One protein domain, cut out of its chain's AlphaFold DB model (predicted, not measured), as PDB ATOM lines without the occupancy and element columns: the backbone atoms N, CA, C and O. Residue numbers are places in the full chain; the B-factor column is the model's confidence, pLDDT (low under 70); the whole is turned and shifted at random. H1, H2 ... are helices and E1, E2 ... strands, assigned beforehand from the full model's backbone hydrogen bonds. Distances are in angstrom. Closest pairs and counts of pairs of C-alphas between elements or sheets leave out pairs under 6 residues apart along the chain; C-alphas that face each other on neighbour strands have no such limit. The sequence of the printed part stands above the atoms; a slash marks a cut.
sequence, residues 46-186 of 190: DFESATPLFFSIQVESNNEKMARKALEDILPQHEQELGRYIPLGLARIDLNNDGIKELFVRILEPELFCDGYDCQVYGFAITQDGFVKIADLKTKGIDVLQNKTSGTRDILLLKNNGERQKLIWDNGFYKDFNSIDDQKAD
ATOM      1  N   ASP A  46     127.434  96.462  80.576       72.62
ATOM      2  CA  ASP A  46     128.197  96.063  81.756       72.62
ATOM      3  C   ASP A  46     127.736  94.686  82.259       72.62
ATOM      4  O   ASP A  46     128.566  93.836  82.584       72.62
ATOM      5  N   PHE A  47     126.431  94.399  82.196       73.06
ATOM      6  CA  PHE A  47     125.881  93.074  82.498       73.06
ATOM      7  C   PHE A  47     126.366  91.965  81.558       73.06
ATOM      8  O   PHE A  47     126.435  90.809  81.984       73.06
ATOM      9  N   GLU A  48     126.662  92.294  80.301       76.94
ATOM     10  CA  GLU A  48     127.232  91.365  79.318       76.94
ATOM     11  C   GLU A  48     128.732  91.136  79.545       76.94
ATOM     12  O   GLU A  48     129.247  90.062  79.242       76.94
ATOM     13  N   SER A  49     129.426  92.120  80.122       80.56
ATOM     14  CA  SER A  49     130.853  92.029  80.456       80.56
ATOM     15  C   SER A  49     131.149  91.354  81.802       80.56
ATOM     16  O   SER A  49     132.306  91.056  82.108       80.56
ATOM     17  N   ALA A  50     130.119  91.117  82.619       86.81
ATOM     18  CA  ALA A  50     130.272  90.538  83.944       86.81
ATOM     19  C   ALA A  50     130.809  89.099  83.866       86.81
ATOM     20  O   ALA A  50     130.343  88.271  83.082       86.81
ATOM     21  N   THR A  51     131.806  88.791  84.695       89.75
ATOM     22  CA  THR A  51     132.455  87.474  84.703       89.75
ATOM     23  C   THR A  51     131.834  86.586  85.780       89.75
ATOM     24  O   THR A  51     131.830  86.988  86.944       89.75
ATOM     25  N   PRO A  52     131.354  85.374  85.454       91.56
ATOM     26  CA  PRO A  52     130.822  84.464  86.461       91.56
ATOM     27  C   PRO A  52     131.880  84.032  87.477       91.56
ATOM     28  O   PRO A  52     133.003  83.669  87.117       91.56
ATOM     29  N   LEU A  53     131.499  84.005  88.752       93.94
ATOM     30  CA  LEU A  53     132.289  83.403  89.814       93.94
ATOM     31  C   LEU A  53     132.024  81.893  89.850       93.94
ATOM     32  O   LEU A  53     130.936  81.435  90.209       93.94
ATOM     33  N   PHE A  54     133.032  81.107  89.475       93.81
ATOM     34  CA  PHE A  54     132.926  79.652  89.423       93.81
ATOM     35  C   PHE A  54     133.300  79.014  90.760       93.81
ATOM     36  O   PHE A  54     134.428  79.146  91.234       93.81
ATOM     37  N   PHE A  55     132.352  78.275  91.332       96.00
ATOM     38  CA  PHE A  55     132.563  77.475  92.532       96.00
ATOM     39  C   PHE A  55     133.040  76.074  92.160       96.00
ATOM     40  O   PHE A  55     132.495  75.430  91.264       96.00
ATOM     41  N   SER A  56     134.044  75.590  92.882       95.62
ATOM     42  CA  SER A  56     134.620  74.257  92.716       95.62
ATOM     43  C   SER A  56     134.655  73.529  94.054       95.62
ATOM     44  O   SER A  56     134.914  74.139  95.089       95.62
ATOM     45  N   ILE A  57     134.400  72.225  94.041       95.06
ATOM     46  CA  ILE A  57     134.525  71.384  95.234       95.06
ATOM     47  C   ILE A  57     135.979  70.906  95.302       95.06
ATOM     48  O   ILE A  57     136.450  70.239  94.383       95.06
ATOM     49  N   GLN A  58     136.699  71.275  96.364       89.69
ATOM     50  CA  GLN A  58     138.127  70.972  96.530       89.69
ATOM     51  C   GLN A  58     138.383  70.249  97.858       89.69
ATOM     52  O   GLN A  58     138.882  70.852  98.807       89.69
ATOM     53  N   VAL A  59     138.042  68.962  97.916       90.81
ATOM     54  CA  VAL A  59     138.164  68.134  99.129       90.81
ATOM     55  C   VAL A  59     139.630  67.996  99.568       90.81
ATOM     56  O   VAL A  59     140.524  67.855  98.737       90.81
ATOM     57  N   GLU A  60     139.868  68.086 100.874       90.56
ATOM     58  CA  GLU A  60     141.151  68.042 101.590       90.56
ATOM     59  C   GLU A  60     142.180  69.116 101.187       90.56
ATOM     60  O   GLU A  60     143.335  69.101 101.633       90.56
ATOM     61  N   SER A  61     141.764  70.103 100.394       94.88
ATOM     62  CA  SER A  61     142.628  71.191  99.938       94.88
ATOM     63  C   SER A  61     142.903  72.230 101.032       94.88
ATOM     64  O   SER A  61     142.151  72.386 101.997       94.88
ATOM     65  N   ASN A  62     143.959  73.031 100.850       94.31
ATOM     66  CA  ASN A  62     144.210  74.192 101.712       94.31
ATOM     67  C   ASN A  62     143.049  75.199 101.673       94.31
ATOM     68  O   ASN A  62     142.753  75.819 102.691       94.31
ATOM     69  N   ASN A  63     142.371  75.336 100.528       93.69
ATOM     70  CA  ASN A  63     141.214  76.219 100.390       93.69
ATOM     71  C   ASN A  63     140.016  75.716 101.199       93.69
ATOM     72  O   ASN A  63     139.317  76.521 101.803       93.69
ATOM     73  N   GLU A  64     139.786  74.404 101.248       96.50
ATOM     74  CA  GLU A  64     138.706  73.842 102.060       96.50
ATOM     75  C   GLU A  64     139.006  73.964 103.549       96.50
ATOM     76  O   GLU A  64     138.148  74.412 104.303       96.50
ATOM     77  N   LYS A  65     140.234  73.657 103.983       96.19
ATOM     78  CA  LYS A  65     140.646  73.855 105.385       96.19
ATOM     79  C   LYS A  65     140.463  75.310 105.819       96.19
ATOM     80  O   LYS A  65     139.973  75.576 106.912       96.19
ATOM     81  N   MET A  66     140.809  76.243 104.933       95.19
ATOM     82  CA  MET A  66     140.598  77.674 105.125       95.19
ATOM     83  C   MET A  66     139.109  78.028 105.233       95.19
ATOM     84  O   MET A  66     138.714  78.699 106.181       95.19
ATOM     85  N   ALA A  67     138.279  77.536 104.312       97.56
ATOM     86  CA  ALA A  67     136.834  77.754 104.323       97.56
ATOM     87  C   ALA A  67     136.167  77.202 105.588       97.56
ATOM     88  O   ALA A  67     135.309  77.855 106.170       97.56
ATOM     89  N   ARG A  68     136.600  76.028 106.051       97.25
ATOM     90  CA  ARG A  68     136.110  75.421 107.291       97.25
ATOM     91  C   ARG A  68     136.481  76.221 108.519       97.25
ATOM     92  O   ARG A  68     135.640  76.391 109.390       97.25
ATOM     93  N   LYS A  69     137.707  76.744 108.569       96.94
ATOM     94  CA  LYS A  69     138.121  77.646 109.644       96.94
ATOM     95  C   LYS A  69     137.321  78.952 109.619       96.94
ATOM     96  O   LYS A  69     136.926  79.424 110.674       96.94
ATOM     97  N   ALA A  70     137.043  79.505 108.438       97.12
ATOM     98  CA  ALA A  70     136.225  80.712 108.293       97.12
ATOM     99  C   ALA A  70     134.746  80.506 108.686       97.12
ATOM    100  O   ALA A  70     134.069  81.467 109.036       97.12
ATOM    101  N   LEU A  71     134.250  79.266 108.636       97.38
ATOM    102  CA  LEU A  71     132.882  78.881 109.001       97.38
ATOM    103  C   LEU A  71     132.821  78.066 110.303       97.38
ATOM    104  O   LEU A  71     131.897  77.269 110.487       97.38
ATOM    105  N   GLU A  72     133.799  78.233 111.197       96.44
ATOM    106  CA  GLU A  72     133.889  77.433 112.425       96.44
ATOM    107  C   GLU A  72     132.715  77.646 113.386       96.44
ATOM    108  O   GLU A  72     132.367  76.737 114.132       96.44
ATOM    109  N   ASP A  73     132.045  78.795 113.294       95.25
ATOM    110  CA  ASP A  73     130.853  79.106 114.086       95.25
ATOM    111  C   ASP A  73     129.552  78.557 113.471       95.25
ATOM    112  O   ASP A  73     128.490  78.668 114.075       95.25
ATOM    113  N   ILE A  74     129.608  77.990 112.258       95.06
ATOM    114  CA  ILE A  74     128.422  77.566 111.496       95.06
ATOM    115  C   ILE A  74     128.427  76.052 111.280       95.06
ATOM    116  O   ILE A  74     127.483  75.360 111.650       95.06
ATOM    117  N   LEU A  75     129.481  75.510 110.667       96.88
ATOM    118  CA  LEU A  75     129.477  74.117 110.206       96.88
ATOM    119  C   LEU A  75     129.421  73.070 111.330       96.88
ATOM    120  O   LEU A  75     128.642  72.129 111.180       96.88
ATOM    121  N   PRO A  76     130.183  73.182 112.440       97.19
ATOM    122  CA  PRO A  76     130.309  72.076 113.390       97.19
ATOM    123  C   PRO A  76     128.986  71.628 114.005       97.19
ATOM    124  O   PRO A  76     128.750  70.427 114.125       97.19
ATOM    125  N   GLN A  77     128.110  72.575 114.357       95.62
ATOM    126  CA  GLN A  77     126.807  72.249 114.929       95.62
ATOM    127  C   GLN A  77     125.948  71.470 113.924       95.62
ATOM    128  O   GLN A  77     125.436  70.400 114.247       95.62
ATOM    129  N   HIS A  78     125.836  71.960 112.690       96.50
ATOM    130  CA  HIS A  78     125.010  71.317 111.668       96.50
ATOM    131  C   HIS A  78     125.576  69.969 111.206       96.50
ATOM    132  O   HIS A  78     124.823  69.023 110.995       96.50
ATOM    133  N   GLU A  79     126.899  69.837 111.090       97.19
ATOM    134  CA  GLU A  79     127.540  68.557 110.763       97.19
ATOM    135  C   GLU A  79     127.330  67.518 111.873       97.19
ATOM    136  O   GLU A  79     127.104  66.339 111.586       97.19
ATOM    137  N   GLN A  80     127.347  67.950 113.140       96.56
ATOM    138  CA  GLN A  80     127.031  67.094 114.281       96.56
ATOM    139  C   GLN A  80     125.565  66.642 114.258       96.56
ATOM    140  O   GLN A  80     125.299  65.455 114.440       96.56
ATOM    141  N   GLU A  81     124.626  67.562 114.025       95.62
ATOM    142  CA  GLU A  81     123.188  67.269 113.944       95.62
ATOM    143  C   GLU A  81     122.860  66.306 112.794       95.62
ATOM    144  O   GLU A  81     122.073  65.375 112.965       95.62
ATOM    145  N   LEU A  82     123.503  66.483 111.637       95.69
ATOM    146  CA  LEU A  82     123.328  65.615 110.472       95.69
ATOM    147  C   LEU A  82     124.094  64.287 110.576       95.69
ATOM    148  O   LEU A  82     123.826  63.363 109.806       95.69
ATOM    149  N   GLY A  83     125.085  64.191 111.466       96.50
ATOM    150  CA  GLY A  83     125.984  63.040 111.564       96.50
ATOM    151  C   GLY A  83     126.857  62.833 110.319       96.50
ATOM    152  O   GLY A  83     127.305  61.715 110.060       96.50
ATOM    153  N   ARG A  84     127.079  63.884 109.519       95.62
ATOM    154  CA  ARG A  84     127.885  63.829 108.293       95.62
ATOM    155  C   ARG A  84     128.543  65.162 107.970       95.62
ATOM    156  O   ARG A  84     128.102  66.222 108.390       95.62
ATOM    157  N   TYR A  85     129.572  65.071 107.142       94.56
ATOM    158  CA  TYR A  85     130.288  66.209 106.586       94.56
ATOM    159  C   TYR A  85     129.427  66.965 105.569       94.56
ATOM    160  O   TYR A  85     128.795  66.346 104.705       94.56
ATOM    161  N   ILE A  86     129.433  68.296 105.639       96.56
ATOM    162  CA  ILE A  86     128.748  69.159 104.678       96.56
ATOM    163  C   ILE A  86     129.743  69.579 103.586       96.56
ATOM    164  O   ILE A  86     130.756  70.212 103.887       96.56
ATOM    165  N   PRO A  87     129.500  69.247 102.305       95.75
ATOM    166  CA  PRO A  87     130.389  69.659 101.227       95.75
ATOM    167  C   PRO A  87     130.350  71.180 101.003       95.75
ATOM    168  O   PRO A  87     129.321  71.832 101.175       95.75
ATOM    169  N   LEU A  88     131.483  71.746 100.574       97.75
ATOM    170  CA  LEU A  88     131.638  73.179 100.307       97.75
ATOM    171  C   LEU A  88     132.026  73.422  98.844       97.75
ATOM    172  O   LEU A  88     132.936  72.786  98.309       97.75
ATOM    173  N   GLY A  89     131.361  74.380  98.205       97.69
ATOM    174  CA  GLY A  89     131.783  74.959  96.935       97.69
ATOM    175  C   GLY A  89     132.653  76.183  97.196       97.69
ATOM    176  O   GLY A  89     132.254  77.069  97.943       97.69
ATOM    177  N   LEU A  90     133.826  76.259  96.575       97.81
ATOM    178  CA  LEU A  90     134.825  77.291  96.852       97.81
ATOM    179  C   LEU A  90     135.165  78.089  95.597       97.81
ATOM    180  O   LEU A  90     135.383  77.510  94.528       97.81
ATOM    181  N   ALA A  91     135.280  79.403  95.750       96.88
ATOM    182  CA  ALA A  91     135.806  80.303  94.734       96.88
ATOM    183  C   ALA A  91     136.808  81.290  95.353       96.88
ATOM    184  O   ALA A  91     136.661  81.712  96.498       96.88
ATOM    185  N   ARG A  92     137.849  81.642  94.590       94.94
ATOM    186  CA  ARG A  92     138.880  82.611  94.985       94.94
ATOM    187  C   ARG A  92     139.006  83.673  93.911       94.94
ATOM    188  O   ARG A  92     139.327  83.344  92.768       94.94
ATOM    189  N   ILE A  93     138.816  84.929  94.277       92.56
ATOM    190  CA  ILE A  93     138.883  86.057  93.353       92.56
ATOM    191  C   ILE A  93     139.545  87.235  94.048       92.56
ATOM    192  O   ILE A  93     139.347  87.404  95.233       92.56
ATOM    193  N   ASP A  94     140.368  87.978  93.319       91.06
ATOM    194  CA  ASP A  94     140.979  89.219  93.796       91.06
ATOM    195  C   ASP A  94     140.022  90.364  93.447       91.06
ATOM    196  O   ASP A  94     139.827  90.668  92.261       91.06
ATOM    197  N   LEU A  95     139.318  90.887  94.448       88.44
ATOM    198  CA  LEU A  95     138.279  91.892  94.257       88.44
ATOM    199  C   LEU A  95     138.846  93.309  94.221       88.44
ATOM    200  O   LEU A  95     138.349  94.147  93.477       88.44
ATOM    201  N   ASN A  96     139.899  93.594  94.974       86.44
ATOM    202  CA  ASN A  96     140.462  94.939  95.106       86.44
ATOM    203  C   ASN A  96     141.779  95.131  94.322       86.44
ATOM    204  O   ASN A  96     142.346  96.223  94.343       86.44
ATOM    205  N   ASN A  97     142.220  94.106  93.586       85.00
ATOM    206  CA  ASN A  97     143.447  94.079  92.796       85.00
ATOM    207  C   ASN A  97     144.720  94.303  93.639       85.00
ATOM    208  O   ASN A  97     145.673  94.933  93.172       85.00
ATOM    209  N   ASP A  98     144.741  93.802  94.879       86.88
ATOM    210  CA  ASP A  98     145.910  93.843  95.770       86.88
ATOM    211  C   ASP A  98     146.779  92.567  95.699       86.88
ATOM    212  O   ASP A  98     147.843  92.489  96.322       86.88
ATOM    213  N   GLY A  99     146.366  91.578  94.898       89.88
ATOM    214  CA  GLY A  99     147.026  90.282  94.743       89.88
ATOM    215  C   GLY A  99     146.588  89.221  95.760       89.88
ATOM    216  O   GLY A  99     146.936  88.043  95.605       89.88
ATOM    217  N   ILE A 100     145.807  89.591  96.774       91.06
ATOM    218  CA  ILE A 100     145.238  88.714  97.793       91.06
ATOM    219  C   ILE A 100     143.795  88.407  97.409       91.06
ATOM    220  O   ILE A 100     142.892  89.223  97.483       91.06
ATOM    221  N   LYS A 101     143.548  87.156  97.022       94.00
ATOM    222  CA  LYS A 101     142.196  86.731  96.646       94.00
ATOM    223  C   LYS A 101     141.300  86.582  97.869       94.00
ATOM    224  O   LYS A 101     141.619  85.754  98.724       94.00
ATOM    225  N   GLU A 102     140.136  87.207  97.875       94.75
ATOM    226  CA  GLU A 102     139.020  86.873  98.750       94.75
ATOM    227  C   GLU A 102     138.524  85.440  98.515       94.75
ATOM    228  O   GLU A 102     138.710  84.836  97.448       94.75
ATOM    229  N   LEU A 103     137.904  84.874  99.549       96.81
ATOM    230  CA  LEU A 103     137.346  83.528  99.567       96.81
ATOM    231  C   LEU A 103     135.823  83.587  99.603       96.81
ATOM    232  O   LEU A 103     135.247  84.101 100.553       96.81
ATOM    233  N   PHE A 104     135.179  82.983  98.610       97.62
ATOM    234  CA  PHE A 104     133.744  82.734  98.621       97.62
ATOM    235  C   PHE A 104     133.474  81.257  98.889       97.62
ATOM    236  O   PHE A 104     134.054  80.380  98.237       97.62
ATOM    237  N   VAL A 105     132.575  80.990  99.830       98.25
ATOM    238  CA  VAL A 105     132.207  79.650 100.286       98.25
ATOM    239  C   VAL A 105     130.706  79.467 100.139       98.25
ATOM    240  O   VAL A 105     129.928  80.140 100.805       98.25
ATOM    241  N   ARG A 106     130.302  78.538  99.276       97.88
ATOM    242  CA  ARG A 106     128.925  78.060  99.145       97.88
ATOM    243  C   ARG A 106     128.753  76.794  99.972       97.88
ATOM    244  O   ARG A 106     129.479  75.826  99.748       97.88
ATOM    245  N   ILE A 107     127.774  76.779 100.867       96.94
ATOM    246  CA  ILE A 107     127.440  75.579 101.639       96.94
ATOM    247  C   ILE A 107     126.537  74.691 100.778       96.94
ATOM    248  O   ILE A 107     125.478  75.126 100.331       96.94
ATOM    249  N   LEU A 108     126.972  73.460 100.490       95.00
ATOM    250  CA  LEU A 108     126.272  72.537  99.588       95.00
ATOM    251  C   LEU A 108     125.393  71.565 100.376       95.00
ATOM    252  O   LEU A 108     125.493  70.351 100.221       95.00
ATOM    253  N   GLU A 109     124.533  72.130 101.219       95.50
ATOM    254  CA  GLU A 109     123.542  71.391 101.992       95.50
ATOM    255  C   GLU A 109     122.142  71.966 101.731       95.50
ATOM    256  O   GLU A 109     121.745  72.936 102.385       95.50
ATOM    257  N   PRO A 110     121.406  71.417 100.745       93.25
ATOM    258  CA  PRO A 110     120.158  72.005 100.270       93.25
ATOM    259  C   PRO A 110     119.078  72.156 101.336       93.25
ATOM    260  O   PRO A 110     118.376  73.159 101.332       93.25
ATOM    261  N   GLU A 111     118.958  71.190 102.248       92.75
ATOM    262  CA  GLU A 111     117.866  71.155 103.228       92.75
ATOM    263  C   GLU A 111     118.002  72.225 104.318       92.75
ATOM    264  O   GLU A 111     117.003  72.633 104.905       92.75
ATOM    265  N   LEU A 112     119.227  72.692 104.583       93.81
ATOM    266  CA  LEU A 112     119.514  73.645 105.658       93.81
ATOM    267  C   LEU A 112     119.906  75.033 105.142       93.81
ATOM    268  O   LEU A 112     119.617  76.035 105.790       93.81
ATOM    269  N   PHE A 113     120.574  75.104 103.988       95.62
ATOM    270  CA  PHE A 113     121.229  76.329 103.523       95.62
ATOM    271  C   PHE A 113     120.733  76.824 102.168       95.62
ATOM    272  O   PHE A 113     121.259  77.819 101.666       95.62
ATOM    273  N   CYS A 114     119.737  76.177 101.563       93.56
ATOM    274  CA  CYS A 114     119.167  76.629 100.299       93.56
ATOM    275  C   CYS A 114     117.655  76.854 100.409       93.56
ATOM    276  O   CYS A 114     116.958  76.194 101.170       93.56
ATOM    277  N   ASP A 115     117.148  77.812  99.636       89.75
ATOM    278  CA  ASP A 115     115.720  77.998  99.375       89.75
ATOM    279  C   ASP A 115     115.509  77.921  97.864       89.75
ATOM    280  O   ASP A 115     115.983  78.763  97.098       89.75
ATOM    281  N   GLY A 116     114.922  76.810  97.417       88.12
ATOM    282  CA  GLY A 116     114.907  76.441  96.007       88.12
ATOM    283  C   GLY A 116     116.323  76.296  95.435       88.12
ATOM    284  O   GLY A 116     117.070  75.394  95.814       88.12
ATOM    285  N   TYR A 117     116.684  77.170  94.491       86.56
ATOM    286  CA  TYR A 117     118.005  77.180  93.843       86.56
ATOM    287  C   TYR A 117     118.992  78.179  94.458       86.56
ATOM    288  O   TYR A 117     120.152  78.213  94.036       86.56
ATOM    289  N   ASP A 118     118.547  78.981  95.424       91.88
ATOM    290  CA  ASP A 118     119.353  80.023  96.039       91.88
ATOM    291  C   ASP A 118     119.981  79.485  97.324       91.88
ATOM    292  O   ASP A 118     119.294  79.225  98.312       91.88
ATOM    293  N   CYS A 119     121.298  79.295  97.303       94.00
ATOM    294  CA  CYS A 119     122.047  78.722  98.417       94.00
ATOM    295  C   CYS A 119     122.847  79.788  99.160       94.00
ATOM    296  O   CYS A 119     123.265  80.791  98.577       94.00
ATOM    297  N   GLN A 120     123.095  79.531 100.439       97.06
ATOM    298  CA  GLN A 120     123.919  80.367 101.291       97.06
ATOM    299  C   GLN A 120     125.363  80.411 100.770       97.06
ATOM    300  O   GLN A 120     126.011  79.376 100.555       97.06
ATOM    301  N   VAL A 121     125.868  81.626 100.578       97.44
ATOM    302  CA  VAL A 121     127.240  81.921 100.173       97.44
ATOM    303  C   VAL A 121     127.815  82.984 101.099       97.44
ATOM    304  O   VAL A 121     127.248  84.059 101.259       97.44
ATOM    305  N   TYR A 122     128.983  82.708 101.662       97.38
ATOM    306  CA  TYR A 122     129.737  83.662 102.470       97.38
ATOM    307  C   TYR A 122     130.973  84.130 101.712       97.38
ATOM    308  O   TYR A 122     131.667  83.315 101.106       97.38
ATOM    309  N   GLY A 123     131.254  85.430 101.745       96.50
ATOM    310  CA  GLY A 123     132.495  86.016 101.241       96.50
ATOM    311  C   GLY A 123     133.390  86.438 102.400       96.50
ATOM    312  O   GLY A 123     132.905  87.030 103.364       96.50
ATOM    313  N   PHE A 124     134.689  86.173 102.296       96.38
ATOM    314  CA  PHE A 124     135.683  86.493 103.314       96.38
ATOM    315  C   PHE A 124     136.906  87.185 102.714       96.38
ATOM    316  O   PHE A 124     137.520  86.668 101.776       96.38
ATOM    317  N   ALA A 125     137.303  88.301 103.320       94.81
ATOM    318  CA  ALA A 125     138.638  88.856 103.163       94.81
ATOM    319  C   ALA A 125     139.623  88.095 104.059       94.81
ATOM    320  O   ALA A 125     139.284  87.676 105.171       94.81
ATOM    321  N   ILE A 126     140.843  87.905 103.563       93.00
ATOM    322  CA  ILE A 126     141.903  87.191 104.277       93.00
ATOM    323  C   ILE A 126     142.920  88.220 104.741       93.00
ATOM    324  O   ILE A 126     143.608  88.836 103.933       93.00
ATOM    325  N   THR A 127     143.012  88.381 106.052       90.75
ATOM    326  CA  THR A 127     143.900  89.340 106.705       90.75
ATOM    327  C   THR A 127     144.971  88.604 107.505       90.75
ATOM    328  O   THR A 127     144.927  87.380 107.656       90.75
ATOM    329  N   GLN A 128     145.939  89.346 108.041       89.25
ATOM    330  CA  GLN A 128     146.935  88.780 108.957       89.25
ATOM    331  C   GLN A 128     146.295  88.268 110.257       89.25
ATOM    332  O   GLN A 128     146.771  87.286 110.821       89.25
ATOM    333  N   ASP A 129     145.189  88.887 110.674       90.12
ATOM    334  CA  ASP A 129     144.468  88.565 111.908       90.12
ATOM    335  C   ASP A 129     143.413  87.459 111.719       90.12
ATOM    336  O   ASP A 129     142.789  87.017 112.682       90.12
ATOM    337  N   GLY A 130     143.220  86.978 110.485       92.44
ATOM    338  CA  GLY A 130     142.274  85.913 110.153       92.44
ATOM    339  C   GLY A 130     141.265  86.306 109.074       92.44
ATOM    340  O   GLY A 130     141.573  87.074 108.159       92.44
ATOM    341  N   PHE A 131     140.063  85.734 109.160       94.94
ATOM    342  CA  PHE A 131     138.999  85.913 108.170       94.94
ATOM    343  C   PHE A 131     138.027  86.997 108.611       94.94
ATOM    344  O   PHE A 131     137.444  86.914 109.688       94.94
ATOM    345  N   VAL A 132     137.804  87.982 107.745       94.62
ATOM    346  CA  VAL A 132     136.763  88.993 107.938       94.62
ATOM    347  C   VAL A 132     135.634  88.670 106.973       94.62
ATOM    348  O   VAL A 132     135.856  88.635 105.764       94.62
ATOM    349  N   LYS A 133     134.429  88.397 107.486       94.75
ATOM    350  CA  LYS A 133     133.248  88.193 106.638       94.75
ATOM    351  C   LYS A 133     132.916  89.512 105.948       94.75
ATOM    352  O   LYS A 133     132.652  90.487 106.628       94.75
ATOM    353  N   ILE A 134     132.902  89.525 104.624       93.88
ATOM    354  CA  ILE A 134     132.632  90.711 103.796       93.88
ATOM    355  C   ILE A 134     131.333  90.589 102.992       93.88
ATOM    356  O   ILE A 134     130.856  91.571 102.431       93.88
ATOM    357  N   ALA A 135     130.770  89.382 102.916       93.88
ATOM    358  CA  ALA A 135     129.503  89.127 102.249       93.88
ATOM    359  C   ALA A 135     128.752  87.973 102.924       93.88
ATOM    360  O   ALA A 135     129.353  86.973 103.326       93.88
ATOM    361  N   ASP A 136     127.435  88.116 103.011       94.75
ATOM    362  CA  ASP A 136     126.492  87.129 103.530       94.75
ATOM    363  C   ASP A 136     125.308  87.086 102.561       94.75
ATOM    364  O   ASP A 136     124.518  88.024 102.493       94.75
ATOM    365  N   LEU A 137     125.288  86.077 101.691       94.38
ATOM    366  CA  LEU A 137     124.512  86.087 100.455       94.38
ATOM    367  C   LEU A 137     123.636  84.844 100.358       94.38
ATOM    368  O   LEU A 137     124.068  83.743 100.692       94.38
ATOM    369  N   LYS A 138     122.457  84.993  99.757       93.31
ATOM    370  CA  LYS A 138     121.617  83.868  99.340       93.31
ATOM    371  C   LYS A 138     121.378  83.956  97.841       93.31
ATOM    372  O   LYS A 138     120.716  84.880  97.375       93.31
ATOM    373  N   THR A 139     122.009  83.062  97.077       94.44
ATOM    374  CA  THR A 139     121.982  83.156  95.612       94.44
ATOM    375  C   THR A 139     122.328  81.863  94.882       94.44
ATOM    376  O   THR A 139     123.141  81.054  95.341       94.44
ATOM    377  N   LYS A 140     121.773  81.686  93.678       92.25
ATOM    378  CA  LYS A 140     122.169  80.626  92.742       92.25
ATOM    379  C   LYS A 140     123.544  80.873  92.122       92.25
ATOM    380  O   LYS A 140     124.270  79.921  91.803       92.25
ATOM    381  N   GLY A 141     123.944  82.129  91.939       92.56
ATOM    382  CA  GLY A 141     125.186  82.472  91.249       92.56
ATOM    383  C   GLY A 141     125.606  83.918  91.445       92.56
ATOM    384  O   GLY A 141     124.784  84.783  91.708       92.56
ATOM    385  N   ILE A 142     126.900  84.166  91.291       94.75
ATOM    386  CA  ILE A 142     127.486  85.497  91.424       94.75
ATOM    387  C   ILE A 142     128.220  85.781  90.122       94.75
ATOM    388  O   ILE A 142     129.048  84.970  89.711       94.75
ATOM    389  N   ASP A 143     127.923  86.908  89.488       92.75
ATOM    390  CA  ASP A 143     128.822  87.499  88.503       92.75
ATOM    391  C   ASP A 143     129.541  88.682  89.131       92.75
ATOM    392  O   ASP A 143     129.029  89.337  90.039       92.75
ATOM    393  N   VAL A 144     130.736  88.956  88.636       91.19
ATOM    394  CA  VAL A 144     131.583  90.018  89.149       91.19
ATOM    395  C   VAL A 144     131.888  90.992  88.028       91.19
ATOM    396  O   VAL A 144     132.309  90.591  86.937       91.19
ATOM    397  N   LEU A 145     131.660  92.273  88.299       87.75
ATOM    398  CA  LEU A 145     131.894  93.352  87.355       87.75
ATOM    399  C   LEU A 145     133.108  94.166  87.800       87.75
ATOM    400  O   LEU A 145     133.246  94.512  88.971       87.75
ATOM    401  N   GLN A 146     134.000  94.439  86.852       82.19
ATOM    402  CA  GLN A 146     135.192  95.241  87.084       82.19
ATOM    403  C   GLN A 146     134.910  96.709  86.760       82.19
ATOM    404  O   GLN A 146     134.483  97.043  85.654       82.19
ATOM    405  N   ASN A 147     135.228  97.591  87.697       72.12
ATOM    406  CA  ASN A 147     135.290  99.020  87.473       72.12
ATOM    407  C   ASN A 147     136.450  99.345  86.526       72.12
ATOM    408  O   ASN A 147     137.620  99.084  86.815       72.12
ATOM    409  N   LYS A 148     136.117  99.934  85.375       67.19
ATOM    410  CA  LYS A 148     137.079 100.246  84.307       67.19
ATOM    411  C   LYS A 148     138.123 101.288  84.726       67.19
ATOM    412  O   LYS A 148     139.199 101.321  84.139       67.19
ATOM    413  N   THR A 149     137.824 102.118  85.726       62.47
ATOM    414  CA  THR A 149     138.693 103.219  86.164       62.47
ATOM    415  C   THR A 149     139.694 102.781  87.229       62.47
ATOM    416  O   THR A 149     140.853 103.189  87.187       62.47
ATOM    417  N   SER A 150     139.272 101.961  88.194       64.12
ATOM    418  CA  SER A 150     140.138 101.481  89.282       64.12
ATOM    419  C   SER A 150     140.749 100.107  89.011       64.12
ATOM    420  O   SER A 150     141.709  99.733  89.678       64.12
ATOM    421  N   GLY A 151     140.188  99.336  88.075       65.94
ATOM    422  CA  GLY A 151     140.537  97.934  87.867       65.94
ATOM    423  C   GLY A 151     140.030  97.004  88.977       65.94
ATOM    424  O   GLY A 151     140.245  95.796  88.885       65.94
ATOM    425  N   THR A 152     139.343  97.534  89.991       75.25
ATOM    426  CA  THR A 152     138.763  96.758  91.092       75.25
ATOM    427  C   THR A 152     137.410  96.188  90.696       75.25
ATOM    428  O   THR A 152     136.699  96.738  89.864       75.25
ATOM    429  N   ARG A 153     137.039  95.072  91.302       76.00
ATOM    430  CA  ARG A 153     135.739  94.417  91.200       76.00
ATOM    431  C   ARG A 153     134.871  94.815  92.388       76.00
ATOM    432  O   ARG A 153     134.700  94.077  93.353       76.00
ATOM    433  N   ASP A 154     134.362  96.032  92.325       77.19
ATOM    434  CA  ASP A 154     133.567  96.675  93.373       77.19
ATOM    435  C   ASP A 154     132.072  96.335  93.307       77.19
ATOM    436  O   ASP A 154     131.339  96.671  94.238       77.19
ATOM    437  N   ILE A 155     131.625  95.636  92.258       84.88
ATOM    438  CA  ILE A 155     130.223  95.264  92.056       84.88
ATOM    439  C   ILE A 155     130.078  93.742  91.938       84.88
ATOM    440  O   ILE A 155     130.665  93.103  91.055       84.88
ATOM    441  N   LEU A 156     129.224  93.170  92.789       90.56
ATOM    442  CA  LEU A 156     128.727  91.802  92.657       90.56
ATOM    443  C   LEU A 156     127.301  91.827  92.113       90.56
ATOM    444  O   LEU A 156     126.465  92.624  92.532       90.56
ATOM    445  N   LEU A 157     127.012  90.920  91.191       90.44
ATOM    446  CA  LEU A 157     125.688  90.720  90.624       90.44
ATOM    447  C   LEU A 157     125.184  89.347  91.059       90.44
ATOM    448  O   LEU A 157     125.665  88.320  90.570       90.44
ATOM    449  N   LEU A 158     124.228  89.318  91.983       91.88
ATOM    450  CA  LEU A 158     123.604  88.076  92.429       91.88
ATOM    451  C   LEU A 158     122.542  87.644  91.422       91.88
ATOM    452  O   LEU A 158     121.757  88.465  90.950       91.88
ATOM    453  N   LYS A 159     122.502  86.354  91.100       88.69
ATOM    454  CA  LYS A 159     121.508  85.750  90.208       88.69
ATOM    455  C   LYS A 159     120.480  85.000  91.041       88.69
ATOM    456  O   LYS A 159     120.756  83.872  91.441       88.69
ATOM    457  N   ASN A 160     119.307  85.594  91.234       84.94
ATOM    458  CA  ASN A 160     118.231  85.029  92.052       84.94
ATOM    459  C   ASN A 160     116.961  84.943  91.201       84.94
ATOM    460  O   ASN A 160     116.510  85.953  90.683       84.94
ATOM    461  N   ASN A 161     116.415  83.742  90.992       70.81
ATOM    462  CA  ASN A 161     115.105  83.499  90.348       70.81
ATOM    463  C   ASN A 161     114.739  84.351  89.106       70.81
ATOM    464  O   ASN A 161     113.577  84.671  88.885       70.81
ATOM    465  N   GLY A 162     115.719  84.667  88.250       68.06
ATOM    466  CA  GLY A 162     115.520  85.440  87.012       68.06
ATOM    467  C   GLY A 162     115.784  86.943  87.148       68.06
ATOM    468  O   GLY A 162     115.926  87.624  86.135       68.06
ATOM    469  N   GLU A 163     115.953  87.432  88.371       79.75
ATOM    470  CA  GLU A 163     116.350  88.796  88.689       79.75
ATOM    471  C   GLU A 163     117.856  88.876  88.986       79.75
ATOM    472  O   GLU A 163     118.517  87.890  89.344       79.75
ATOM    473  N   ARG A 164     118.420  90.073  88.789       82.38
ATOM    474  CA  ARG A 164     119.806  90.384  89.144       82.38
ATOM    475  C   ARG A 164     119.823  91.468  90.206       82.38
ATOM    476  O   ARG A 164     119.455  92.606  89.928       82.38
ATOM    477  N   GLN A 165     120.292  91.113  91.393       87.38
ATOM    478  CA  GLN A 165     120.484  92.040  92.503       87.38
ATOM    479  C   GLN A 165     121.921  92.563  92.477       87.38
ATOM    480  O   GLN A 165     122.862  91.805  92.232       87.38
ATOM    481  N   LYS A 166     122.083  93.872  92.678       87.25
ATOM    482  CA  LYS A 166     123.379  94.555  92.624       87.25
ATOM    483  C   LYS A 166     123.876  94.796  94.037       87.25
ATOM    484  O   LYS A 166     123.210  95.495  94.797       87.25
ATOM    485  N   LEU A 167     125.069  94.294  94.333       89.19
ATOM    486  CA  LEU A 167     125.787  94.654  95.543       89.19
ATOM    487  C   LEU A 167     127.003  95.494  95.206       89.19
ATOM    488  O   LEU A 167     127.748  95.156  94.286       89.19
ATOM    489  N   ILE A 168     127.228  96.539  95.989       86.88
ATOM    490  CA  ILE A 168     128.417  97.378  95.881       86.88
ATOM    491  C   ILE A 168     129.234  97.313  97.159       86.88
ATOM    492  O   ILE A 168     128.701  97.102  98.250       86.88
ATOM    493  N   TRP A 169     130.544  97.461  97.007       85.25
ATOM    494  CA  TRP A 169     131.453  97.559  98.135       85.25
ATOM    495  C   TRP A 169     131.277  98.894  98.861       85.25
ATOM    496  O   TRP A 169     131.520  99.953  98.279       85.25
ATOM    497  N   ASP A 170     130.907  98.835 100.137       82.25
ATOM    498  CA  ASP A 170     130.783 100.002 101.002       82.25
ATOM    499  C   ASP A 170     131.146  99.664 102.458       82.25
ATOM    500  O   ASP A 170     130.704  98.661 103.020       82.25
ATOM    501  N   ASN A 171     131.945 100.528 103.088       80.31
ATOM    502  CA  ASN A 171     132.338 100.418 104.498       80.31
ATOM    503  C   ASN A 171     132.905  99.041 104.911       80.31
ATOM    504  O   ASN A 171     132.717  98.599 106.044       80.31
ATOM    505  N   GLY A 172     133.615  98.363 104.005       81.62
ATOM    506  CA  GLY A 172     134.264  97.074 104.281       81.62
ATOM    507  C   GLY A 172     133.407  95.835 104.008       81.62
ATOM    508  O   GLY A 172     133.860  94.726 104.284       81.62
ATOM    509  N   PHE A 173     132.193  96.000 103.472       87.31
ATOM    510  CA  PHE A 173     131.271  94.902 103.174       87.31
ATOM    511  C   PHE A 173     130.540  95.147 101.847       87.31
ATOM    512  O   PHE A 173     130.451  96.276 101.367       87.31
ATOM    513  N   TYR A 174     129.978  94.096 101.255       86.81
ATOM    514  CA  TYR A 174     129.063  94.233 100.122       86.81
ATOM    515  C   TYR A 174     127.635  94.494 100.608       86.81
ATOM    516  O   TYR A 174     127.099  93.713 101.396       86.81
ATOM    517  N   LYS A 175     127.020  95.573 100.114       84.00
ATOM    518  CA  LYS A 175     125.654  96.002 100.454       84.00
ATOM    519  C   LYS A 175     124.796  96.141  99.210       84.00
ATOM    520  O   LYS A 175     125.315  96.387  98.125       84.00
ATOM    521  N   ASP A 176     123.485  96.040  99.387       83.88
ATOM    522  CA  ASP A 176     122.529  96.289  98.316       83.88
ATOM    523  C   ASP A 176     122.614  97.716  97.799       83.88
ATOM    524  O   ASP A 176     122.521  98.666  98.574       83.88
ATOM    525  N   PHE A 177     122.725  97.869  96.480       77.38
ATOM    526  CA  PHE A 177     122.798  99.184  95.844       77.38
ATOM    527  C   PHE A 177     121.586 100.054  96.206       77.38
ATOM    528  O   PHE A 177     121.749 101.196  96.623       77.38
ATOM    529  N   ASN A 178     120.384  99.473  96.162       69.88
ATOM    530  CA  ASN A 178     119.142 100.181  96.483       69.88
ATOM    531  C   ASN A 178     119.067 100.622  97.959       69.88
ATOM    532  O   ASN A 178     118.326 101.539  98.273       69.88
ATOM    533  N   SER A 179     119.829  99.996  98.865       60.75
ATOM    534  CA  SER A 179     119.827 100.355 100.293       60.75
ATOM    535  C   SER A 179     120.633 101.620 100.614       60.75
ATOM    536  O   SER A 179     120.550 102.143 101.724       60.75
ATOM    537  N   ILE A 180     121.431 102.106  99.659       57.12
ATOM    538  CA  ILE A 180     122.336 103.249  99.842       57.12
ATOM    539  C   ILE A 180     121.637 104.568  99.491       57.12
ATOM    540  O   ILE A 180     121.932 105.597 100.102       57.12
ATOM    541  N   ASP A 181     120.674 104.533  98.571       52.97
ATOM    542  CA  ASP A 181     119.877 105.702  98.190       52.97
ATOM    543  C   ASP A 181     118.904 106.120  99.307       52.97
ATOM    544  O   ASP A 181     118.728 107.315  99.555       52.97
ATOM    545  N   ASP A 182     118.364 105.155 100.059       46.94
ATOM    546  CA  ASP A 182     117.458 105.425 101.184       46.94
ATOM    547  C   ASP A 182     118.167 106.143 102.352       46.94
ATOM    548  O   ASP A 182     117.571 106.990 103.011       46.94
ATOM    549  N   GLN A 183     119.464 105.892 102.583       45.00
ATOM    550  CA  GLN A 183     120.211 106.536 103.679       45.00
ATOM    551  C   GLN A 183     120.580 108.001 103.392       45.00
ATOM    552  O   GLN A 183     120.694 108.801 104.318       45.00
ATOM    553  N   LYS A 184     120.716 108.393 102.118       46.72
ATOM    554  CA  LYS A 184     120.987 109.791 101.733       46.72
ATOM    555  C   LYS A 184     119.735 110.675 101.737       46.72
ATOM    556  O   LYS A 184     119.857 111.902 101.757       46.72
ATOM    557  N   ALA A 185     118.541 110.085 101.690       47.53
ATOM    558  CA  ALA A 185     117.286 110.829 101.755       47.53
ATOM    559  C   ALA A 185     116.983 111.343 103.176       47.53
ATOM    560  O   ALA A 185     116.401 112.421 103.321       47.53
ATOM    561  N   ASP A 186     117.430 110.623 104.206       47.72
ATOM    562  CA  ASP A 186     117.193 110.986 105.607       47.72
ATOM    563  C   ASP A 186     118.195 112.030 106.139       47.72
ATOM    564  O   ASP A 186     117.806 112.901 106.912       47.72
TER     565      ASP A 186
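What this domain is: This is residues 46 to 186 of the 190 residues of an uncharacterized protein of Rickettsiales bacterium (UniProt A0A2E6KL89). Two twisted four-stranded sheets, E1 to E4 and E5 to E8, are partly face to face as a sandwich, and the first sheet curls round helix H2 on its other face. H3 lies past H2 at one end of the longest axis; at the other end residues 181 to 186 of H5 stick out. The printed part has 141 residues with five named helices and eight named strands, in the order H1 H2 H3 E1 E2 H4 E3 E4 E5 E6 E7 E8 H5, of mixed class. Both sheets are antiparallel, in the orders E1 E2 E3 E4 and E5 E6 E7 E8. The whole is compact, with a radius of gyration of the C-alphas of 15.6 A and spans of 48 by 34 by 33 A.

Where its parts are: In the first sheet, E1 is residues 88 to 93, E2 102 to 107, E3 118 to 127, 28.3 A long, and E4 130 to 139, 25.1 A long; E4 bends by 52 degrees at residue 134. C-alpha 118, where E3 begins, is at (119.353, 80.023, 96.039). In the second, E5 is residues 141 to 145, E6 155 to 160, E7 163 to 170, 22.0 A long, and E8 173 to 176. The helices are H1, residues 46 to 49, H2, 62 to 70, 12.2 A long, H3, 75 to 82, H4, 110 to 113, and H5, 178 to 186, 14.3 A long. C-alpha 46 is at (128.197, 96.063, 81.756) and C-alpha 186 at (117.193, 110.986, 105.607).

How they stand to each other: In the first sheet, N 91 and O 104 of the hairpin E1 and E2 are 2.9 A apart, N 105 and O 122 of E2 and E3 2.8 A, and N 121 and O 137 of the hairpin E3 and E4 2.8 A, within hydrogen-bond range. H2 is on this sheet; its closest C-alphas to E4 are those of Ala 70 and Phe 131, 5.9 A. H4 is on the same face, at a height over the sheet of 6.2 A. H3 is not on the sheet; it is about perpendicular to H2, at 87 degrees. Between the sheets, the closest C-alphas of E4 and E8 are those of Ile 134 and Phe 173, 4.5 A. E5 to E8 form a meander, each strand the antiparallel neighbour of the one before, with N 157 and O 143 at 2.8 A, N 158 and O 165 at 2.8 A, and N 168 and O 175 at 2.9 A. H1 and H5 each only graze this sheet. In H2 and H3 every O i to N i+4 pair is within hydrogen-bond range; in H5 it is 0 of 5, with 1 of 6 O i to N i+3 pairs, and H1 and H4 are too short for an O i to N i+4 pair.

The domain as a whole: The C-alphas farthest apart, of Gly 83 and Ala 185, are 49.6 A apart. The printed part has no cut, and H1 to H2 is a long link of 12 residues. Mean pLDDT of the printed part is 87.8; residues 148 to 151, 162 and 178 to 186 are under 70.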